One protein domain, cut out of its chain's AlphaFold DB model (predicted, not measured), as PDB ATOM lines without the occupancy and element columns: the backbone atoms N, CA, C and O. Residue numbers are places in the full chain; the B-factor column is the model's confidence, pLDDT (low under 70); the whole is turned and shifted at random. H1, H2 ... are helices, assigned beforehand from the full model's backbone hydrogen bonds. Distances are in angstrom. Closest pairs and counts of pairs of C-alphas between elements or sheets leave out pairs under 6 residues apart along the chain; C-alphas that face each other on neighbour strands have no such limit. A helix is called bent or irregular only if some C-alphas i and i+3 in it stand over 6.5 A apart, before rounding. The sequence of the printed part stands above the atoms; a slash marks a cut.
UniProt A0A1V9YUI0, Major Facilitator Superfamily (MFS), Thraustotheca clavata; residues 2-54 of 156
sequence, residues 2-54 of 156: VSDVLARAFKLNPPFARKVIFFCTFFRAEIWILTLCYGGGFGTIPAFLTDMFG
ATOM      1  N   VAL A   2      11.189  15.488  25.807       66.50
ATOM      2  CA  VAL A   2       9.808  15.926  26.145       66.50
ATOM      3  C   VAL A   2       8.805  15.623  25.021       66.50
ATOM      4  O   VAL A   2       7.710  15.129  25.273       66.50
ATOM      5  N   SER A   3       9.209  15.836  23.767       67.12
ATOM      6  CA  SER A   3       8.415  15.536  22.569       67.12
ATOM      7  C   SER A   3       8.108  14.040  22.399       67.12
ATOM      8  O   SER A   3       7.005  13.676  22.004       67.12
ATOM      9  N   ASP A   4       9.063  13.173  22.750       69.69
ATOM     10  CA  ASP A   4       8.927  11.715  22.654       69.69
ATOM     11  C   ASP A   4       8.045  11.149  23.773       69.69
ATOM     12  O   ASP A   4       7.276  10.214  23.550       69.69
ATOM     13  N   VAL A   5       8.124  11.738  24.971       71.75
ATOM     14  CA  VAL A   5       7.261  11.404  26.115       71.75
ATOM     15  C   VAL A   5       5.814  11.816  25.834       71.75
ATOM     16  O   VAL A   5       4.911  11.012  26.044       71.75
ATOM     17  N   LEU A   6       5.584  13.011  25.277       67.62
ATOM     18  CA  LEU A   6       4.246  13.483  24.897       67.62
ATOM     19  C   LEU A   6       3.615  12.645  23.776       67.62
ATOM     20  O   LEU A   6       2.442  12.288  23.866       67.62
ATOM     21  N   ALA A   7       4.392  12.273  22.753       68.81
ATOM     22  CA  ALA A   7       3.905  11.418  21.670       68.81
ATOM     23  C   ALA A   7       3.497  10.018  22.161       68.81
ATOM     24  O   ALA A   7       2.504   9.461  21.684       68.81
ATOM     25  N   ARG A   8       4.234   9.468  23.137       70.31
ATOM     26  CA  ARG A   8       3.908   8.189  23.789       70.31
ATOM     27  C   ARG A   8       2.717   8.310  24.746       70.31
ATOM     28  O   ARG A   8       1.893   7.403  24.775       70.31
ATOM     29  N   ALA A   9       2.595   9.422  25.472       71.81
ATOM     30  CA  ALA A   9       1.494   9.676  26.404       71.81
ATOM     31  C   ALA A   9       0.136   9.845  25.698       71.81
ATOM     32  O   ALA A   9      -0.867   9.323  26.176       71.81
ATOM     33  N   PHE A  10       0.099  10.505  24.536       77.06
ATOM     34  CA  PHE A  10      -1.137  10.751  23.777       77.06
ATOM     35  C   PHE A  10      -1.482   9.669  22.734       77.06
ATOM     36  O   PHE A  10      -2.432   9.844  21.974       77.06
ATOM     37  N   LYS A  11      -0.731   8.553  22.675       71.19
ATOM     38  CA  LYS A  11      -0.900   7.471  21.678       71.19
ATOM     39  C   LYS A  11      -1.070   7.984  20.235       71.19
ATOM     40  O   LYS A  11      -1.901   7.481  19.480       71.19
ATOM     41  N   LEU A  12      -0.291   8.991  19.832       72.06
ATOM     42  CA  LEU A  12      -0.340   9.479  18.452       72.06
ATOM     43  C   LEU A  12       0.149   8.397  17.479       72.06
ATOM     44  O   LEU A  12       1.093   7.659  17.765       72.06
ATOM     45  N   ASN A  13      -0.445   8.366  16.286       77.00
ATOM     46  CA  ASN A  13      -0.012   7.487  15.203       77.00
ATOM     47  C   ASN A  13       1.484   7.756  14.883       77.00
ATOM     48  O   ASN A  13       1.830   8.907  14.582       77.00
ATOM     49  N   PRO A  14       2.390   6.752  14.945       73.12
ATOM     50  CA  PRO A  14       3.839   6.952  14.838       73.12
ATOM     51  C   PRO A  14       4.332   7.770  13.626       73.12
ATOM     52  O   PRO A  14       5.239   8.590  13.817       73.12
ATOM     53  N   PRO A  15       3.778   7.639  12.397       74.69
ATOM     54  CA  PRO A  15       4.216   8.462  11.267       74.69
ATOM     55  C   PRO A  15       3.799   9.937  11.393       74.69
ATOM     56  O   PRO A  15       4.528  10.816  10.933       74.69
ATOM     57  N   PHE A  16       2.667  10.230  12.040       78.25
ATOM     58  CA  PHE A  16       2.204  11.602  12.272       78.25
ATOM     59  C   PHE A  16       2.994  12.270  13.405       78.25
ATOM     60  O   PHE A  16       3.488  13.385  13.235       78.25
ATOM     61  N   ALA A  17       3.220  11.551  14.512       74.81
ATOM     62  CA  ALA A  17       4.037  12.034  15.625       74.81
ATOM     63  C   ALA A  17       5.444  12.448  15.169       74.81
ATOM     64  O   ALA A  17       5.920  13.519  15.534       74.81
ATOM     65  N   ARG A  18       6.094  11.651  14.308       77.56
ATOM     66  CA  ARG A  18       7.439  11.967  13.802       77.56
ATOM     67  C   ARG A  18       7.488  13.288  13.027       77.56
ATOM     68  O   ARG A  18       8.436  14.046  13.212       77.56
ATOM     69  N   LYS A  19       6.475  13.583  12.201       80.75
ATOM     70  CA  LYS A  19       6.389  14.849  11.447       80.75
ATOM     71  C   LYS A  19       6.216  16.049  12.377       80.75
ATOM     72  O   LYS A  19       6.925  17.041  12.224       80.75
ATOM     73  N   VAL A  20       5.329  15.933  13.365       82.25
ATOM     74  CA  VAL A  20       5.079  16.996  14.352       82.25
ATOM     75  C   VAL A  20       6.332  17.277  15.184       82.25
ATOM     76  O   VAL A  20       6.712  18.429  15.355       82.25
ATOM     77  N   ILE A  21       7.026  16.235  15.648       82.81
ATOM     78  CA  ILE A  21       8.255  16.386  16.442       82.81
ATOM     79  C   ILE A  21       9.359  17.073  15.631       82.81
ATOM     80  O   ILE A  21      10.032  17.962  16.159       82.81
ATOM     81  N   PHE A  22       9.536  16.699  14.359       82.62
ATOM     82  CA  PHE A  22      10.499  17.359  13.472       82.62
ATOM     83  C   PHE A  22      10.176  18.844  13.300       82.62
ATOM     84  O   PHE A  22      11.057  19.681  13.487       82.62
ATOM     85  N   PHE A  23       8.908  19.172  13.032       85.81
ATOM     86  CA  PHE A  23       8.455  20.554  12.890       85.81
ATOM     87  C   PHE A  23       8.694  21.377  14.164       85.81
ATOM     88  O   PHE A  23       9.315  22.435  14.108       85.81
ATOM     89  N   CYS A  24       8.291  20.867  15.333       85.81
ATOM     90  CA  CYS A  24       8.499  21.564  16.605       85.81
ATOM     91  C   CYS A  24       9.983  21.747  16.943       85.81
ATOM     92  O   CYS A  24      10.361  22.758  17.531       85.81
ATOM     93  N   THR A  25      10.831  20.772  16.606       87.00
ATOM     94  CA  THR A  25      12.276  20.859  16.866       87.00
ATOM     95  C   THR A  25      12.930  21.892  15.956       87.00
ATOM     96  O   THR A  25      13.730  22.692  16.434       87.00
ATOM     97  N   PHE A  26      12.548  21.912  14.679       90.00
ATOM     98  CA  PHE A  26      13.047  22.878  13.707       90.00
ATOM     99  C   PHE A  26      12.629  24.309  14.064       90.00
ATOM    100  O   PHE A  26      13.488  25.167  14.233       90.00
ATOM    101  N   PHE A  27      11.339  24.535  14.327       90.38
ATOM    102  CA  PHE A  27      10.821  25.833  14.769       90.38
ATOM    103  C   PHE A  27      11.519  26.341  16.039       90.38
ATOM    104  O   PHE A  27      11.903  27.504  16.139       90.38
ATOM    105  N   ARG A  28      11.748  25.451  17.016       91.88
ATOM    106  CA  ARG A  28      12.514  25.802  18.219       91.88
ATOM    107  C   ARG A  28      13.942  26.211  17.878       91.88
ATOM    108  O   ARG A  28      14.416  27.196  18.431       91.88
ATOM    109  N   ALA A  29      14.629  25.455  17.024       92.81
ATOM    110  CA  ALA A  29      15.997  25.767  16.625       92.81
ATOM    111  C   ALA A  29      16.083  27.138  15.935       92.81
ATOM    112  O   ALA A  29      16.950  27.931  16.291       92.81
ATOM    113  N   GLU A  30      15.149  27.454  15.036       93.62
ATOM    114  CA  GLU A  30      15.067  28.771  14.395       93.62
ATOM    115  C   GLU A  30      14.877  29.899  15.413       93.62
ATOM    116  O   GLU A  30      15.602  30.892  15.363       93.62
ATOM    117  N   ILE A  31      13.975  29.736  16.389       94.31
ATOM    118  CA  ILE A  31      13.786  30.729  17.461       94.31
ATOM    119  C   ILE A  31      15.081  30.948  18.247       94.31
ATOM    120  O   ILE A  31      15.432  32.094  18.538       94.31
ATOM    121  N   TRP A  32      15.802  29.877  18.596       94.06
ATOM    122  CA  TRP A  32      17.079  29.999  19.305       94.06
ATOM    123  C   TRP A  32      18.120  30.747  18.473       94.06
ATOM    124  O   TRP A  32      18.793  31.623  19.011       94.06
ATOM    125  N   ILE A  33      18.219  30.452  17.174       94.75
ATOM    126  CA  ILE A  33      19.134  31.143  16.257       94.75
ATOM    127  C   ILE A  33      18.772  32.627  16.161       94.75
ATOM    128  O   ILE A  33      19.639  33.477  16.353       94.75
ATOM    129  N   LEU A  34      17.497  32.953  15.941       93.56
ATOM    130  CA  LEU A  34      17.023  34.337  15.860       93.56
ATOM    131  C   LEU A  34      17.302  35.106  17.154       93.56
ATOM    132  O   LEU A  34      17.812  36.223  17.112       93.56
ATOM    133  N   THR A  35      17.021  34.490  18.303       92.94
ATOM    134  CA  THR A  35      17.256  35.099  19.619       92.94
ATOM    135  C   THR A  35      18.747  35.309  19.873       92.94
ATOM    136  O   THR A  35      19.134  36.355  20.388       92.94
ATOM    137  N   LEU A  36      19.594  34.354  19.477       93.38
ATOM    138  CA  LEU A  36      21.048  34.473  19.577       93.38
ATOM    139  C   LEU A  36      21.560  35.627  18.715       93.38
ATOM    140  O   LEU A  36      22.298  36.469  19.218       93.38
ATOM    141  N   CYS A  37      21.160  35.700  17.445       92.88
ATOM    142  CA  CYS A  37      21.580  36.772  16.542       92.88
ATOM    143  C   CYS A  37      21.108  38.147  17.036       92.88
ATOM    144  O   CYS A  37      21.888  39.099  17.053       92.88
ATOM    145  N   TYR A  38      19.854  38.237  17.484       91.06
ATOM    146  CA  TYR A  38      19.276  39.470  18.006       91.06
ATOM    147  C   TYR A  38      19.961  39.921  19.308       91.06
ATOM    148  O   TYR A  38      20.376  41.075  19.432       91.06
ATOM    149  N   GLY A  39      20.153  38.997  20.254       89.06
ATOM    150  CA  GLY A  39      20.833  39.260  21.523       89.06
ATOM    151  C   GLY A  39      22.318  39.582  21.354       89.06
ATOM    152  O   GLY A  39      22.828  40.487  22.014       89.06
ATOM    153  N   GLY A  40      23.004  38.901  20.432       89.38
ATOM    154  CA  GLY A  40      24.404  39.157  20.100       89.38
ATOM    155  C   GLY A  40      24.613  40.557  19.530       89.38
ATOM    156  O   GLY A  40      25.480  41.287  20.007       89.38
ATOM    157  N   GLY A  41      23.770  40.976  18.579       86.75
ATOM    158  CA  GLY A  41      23.810  42.336  18.034       86.75
ATOM    159  C   GLY A  41      23.606  43.396  19.119       86.75
ATOM    160  O   GLY A  41      24.433  44.293  19.273       86.75
ATOM    161  N   PHE A  42      22.563  43.245  19.937       90.12
ATOM    162  CA  PHE A  42      22.236  44.200  20.998       90.12
ATOM    163  C   PHE A  42      23.327  44.298  22.079       90.12
ATOM    164  O   PHE A  42      23.624  45.389  22.560       90.12
ATOM    165  N   GLY A  43      23.989  43.183  22.409       90.69
ATOM    166  CA  GLY A  43      25.106  43.152  23.357       90.69
ATOM    167  C   GLY A  43      26.365  43.882  22.876       90.69
ATOM    168  O   GLY A  43      27.146  44.357  23.699       90.69
ATOM    169  N   THR A  44      26.558  44.027  21.561       91.56
ATOM    170  CA  THR A  44      27.709  44.767  21.006       91.56
ATOM    171  C   THR A  44      27.506  46.282  20.976       91.56
ATOM    172  O   THR A  44      28.490  47.021  20.970       91.56
ATOM    173  N   ILE A  45      26.259  46.770  21.017       91.25
ATOM    174  CA  ILE A  45      25.947  48.207  20.926       91.25
ATOM    175  C   ILE A  45      26.641  49.019  22.036       91.25
ATOM    176  O   ILE A  45      27.308  50.001  21.705       91.25
ATOM    177  N   PRO A  46      26.570  48.645  23.331       89.81
ATOM    178  CA  PRO A  46      27.234  49.406  24.386       89.81
ATOM    179  C   PRO A  46      28.758  49.405  24.251       89.81
ATOM    180  O   PRO A  46      29.383  50.426  24.528       89.81
ATOM    181  N   ALA A  47      29.359  48.302  23.788       89.44
ATOM    182  CA  ALA A  47      30.801  48.226  23.554       89.44
ATOM    183  C   ALA A  47      31.226  49.213  22.455       89.44
ATOM    184  O   ALA A  47      32.107  50.039  22.680       89.44
ATOM    185  N   PHE A  48      30.508  49.236  21.327       86.44
ATOM    186  CA  PHE A  48      30.752  50.213  20.263       86.44
ATOM    187  C   PHE A  48      30.523  51.657  20.717       86.44
ATOM    188  O   PHE A  48      31.318  52.536  20.393       86.44
ATOM    189  N   LEU A  49      29.468  51.924  21.491       87.69
ATOM    190  CA  LEU A  49      29.226  53.257  22.046       87.69
ATOM    191  C   LEU A  49      30.335  53.697  23.006       87.69
ATOM    192  O   LEU A  49      30.714  54.867  22.988       87.69
ATOM    193  N   THR A  50      30.866  52.771  23.806       87.62
ATOM    194  CA  THR A  50      31.995  53.025  24.713       87.62
ATOM    195  C   THR A  50      33.224  53.431  23.924       87.62
ATOM    196  O   THR A  50      33.823  54.469  24.210       87.62
ATOM    197  N   ASP A  51      33.542  52.667  22.882       85.44
ATOM    198  CA  ASP A  51      34.655  52.980  21.999       85.44
ATOM    199  C   ASP A  51      34.435  54.324  21.304       85.44
ATOM    200  O   ASP A  51      35.400  55.068  21.129       85.44
ATOM    201  N   MET A  52      33.188  54.655  20.928       81.62
ATOM    202  CA  MET A  52      32.800  55.847  20.160       81.62
ATOM    203  C   MET A  52      32.730  57.167  20.935       81.62
ATOM    204  O   MET A  52      33.152  58.210  20.424       81.62
ATOM    205  N   PHE A  53      32.205  57.135  22.148       82.56
ATOM    206  CA  PHE A  53      31.862  58.339  22.908       82.56
ATOM    207  C   PHE A  53      32.471  58.356  24.315       82.56
ATOM    208  O   PHE A  53      32.258  59.310  25.065       82.56
ATOM    209  N   GLY A  54      33.256  57.333  24.658       83.50
ATOM    210  CA  GLY A  54      33.857  57.165  25.973       83.50
ATOM    211  C   GLY A  54      32.877  56.597  27.001       83.50
ATOM    212  O   GLY A  54      31.658  56.614  26.829       83.50
TER     213      GLY A  54
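Overview. This is residues 2 to 54 of the 156 residues of the protein "Major Facilitator Superfamily (MFS)" of Thraustotheca clavata (UniProt A0A1V9YUI0). One long helix, H2, makes nearly the whole length of a thin rod, and the short helix H1 folds back beside its first turns, loosely, like the short limb of a hook. H2 is bent but runs nearly straight, and its residues 26 to 53 stand free, with no other part beside them. The printed part has 53 residues with two named helices, H1 then H2, and no named strand; its class is all helix. It is extended, with a radius of gyration of the C-alphas of 19.7 A and spans of 61 by 15 by 8 A.

Arrangement. H2, residues 14 to 53, was assigned as one helix by its hydrogen bonds, but it is bent: C-alphas 43 and 46 are 6.7 A apart. Its arms H2a, residues 14 to 43, and H2b, residues 46 to 53, stand at a shallow tilt of 22 degrees. H1, residues 2 to 9, only just touches H2a, with 3 pairs of C-alphas within 8 A; the closest C-alphas are those of Ala 7 and Ala 17, 6.1 A apart. H2a touches H1 with residues 17 to 21 alone. H1 and H2a form a helical hairpin, running opposite ways at a shallow tilt of 22 degrees. H1 and H2b are apart. Each O i to N i+4 pair is within hydrogen-bond range in H1 and H2b, and 25 of 26 are in H2a.

Along the chain. H2a runs 42.8 A from C-alpha 14 at (3.839, 6.952, 14.838) to C-alpha 43. H2b measures 10.2 A and ends with C-alpha 53 at (31.862, 58.339, 22.908). H1 measures 10.4 A and begins with C-alpha 2 at (9.808, 15.926, 26.145).

Size, cuts and confidence. The two C-alphas farthest apart, those of Asn 13 and Gly 54, are 61.1 A apart. The printed part has no cut, and the link from H1 to H2 is tight, with 4 residues. Mean pLDDT of the printed part is 83.5; residues 2 to 4 and 6 to 7 are under 70.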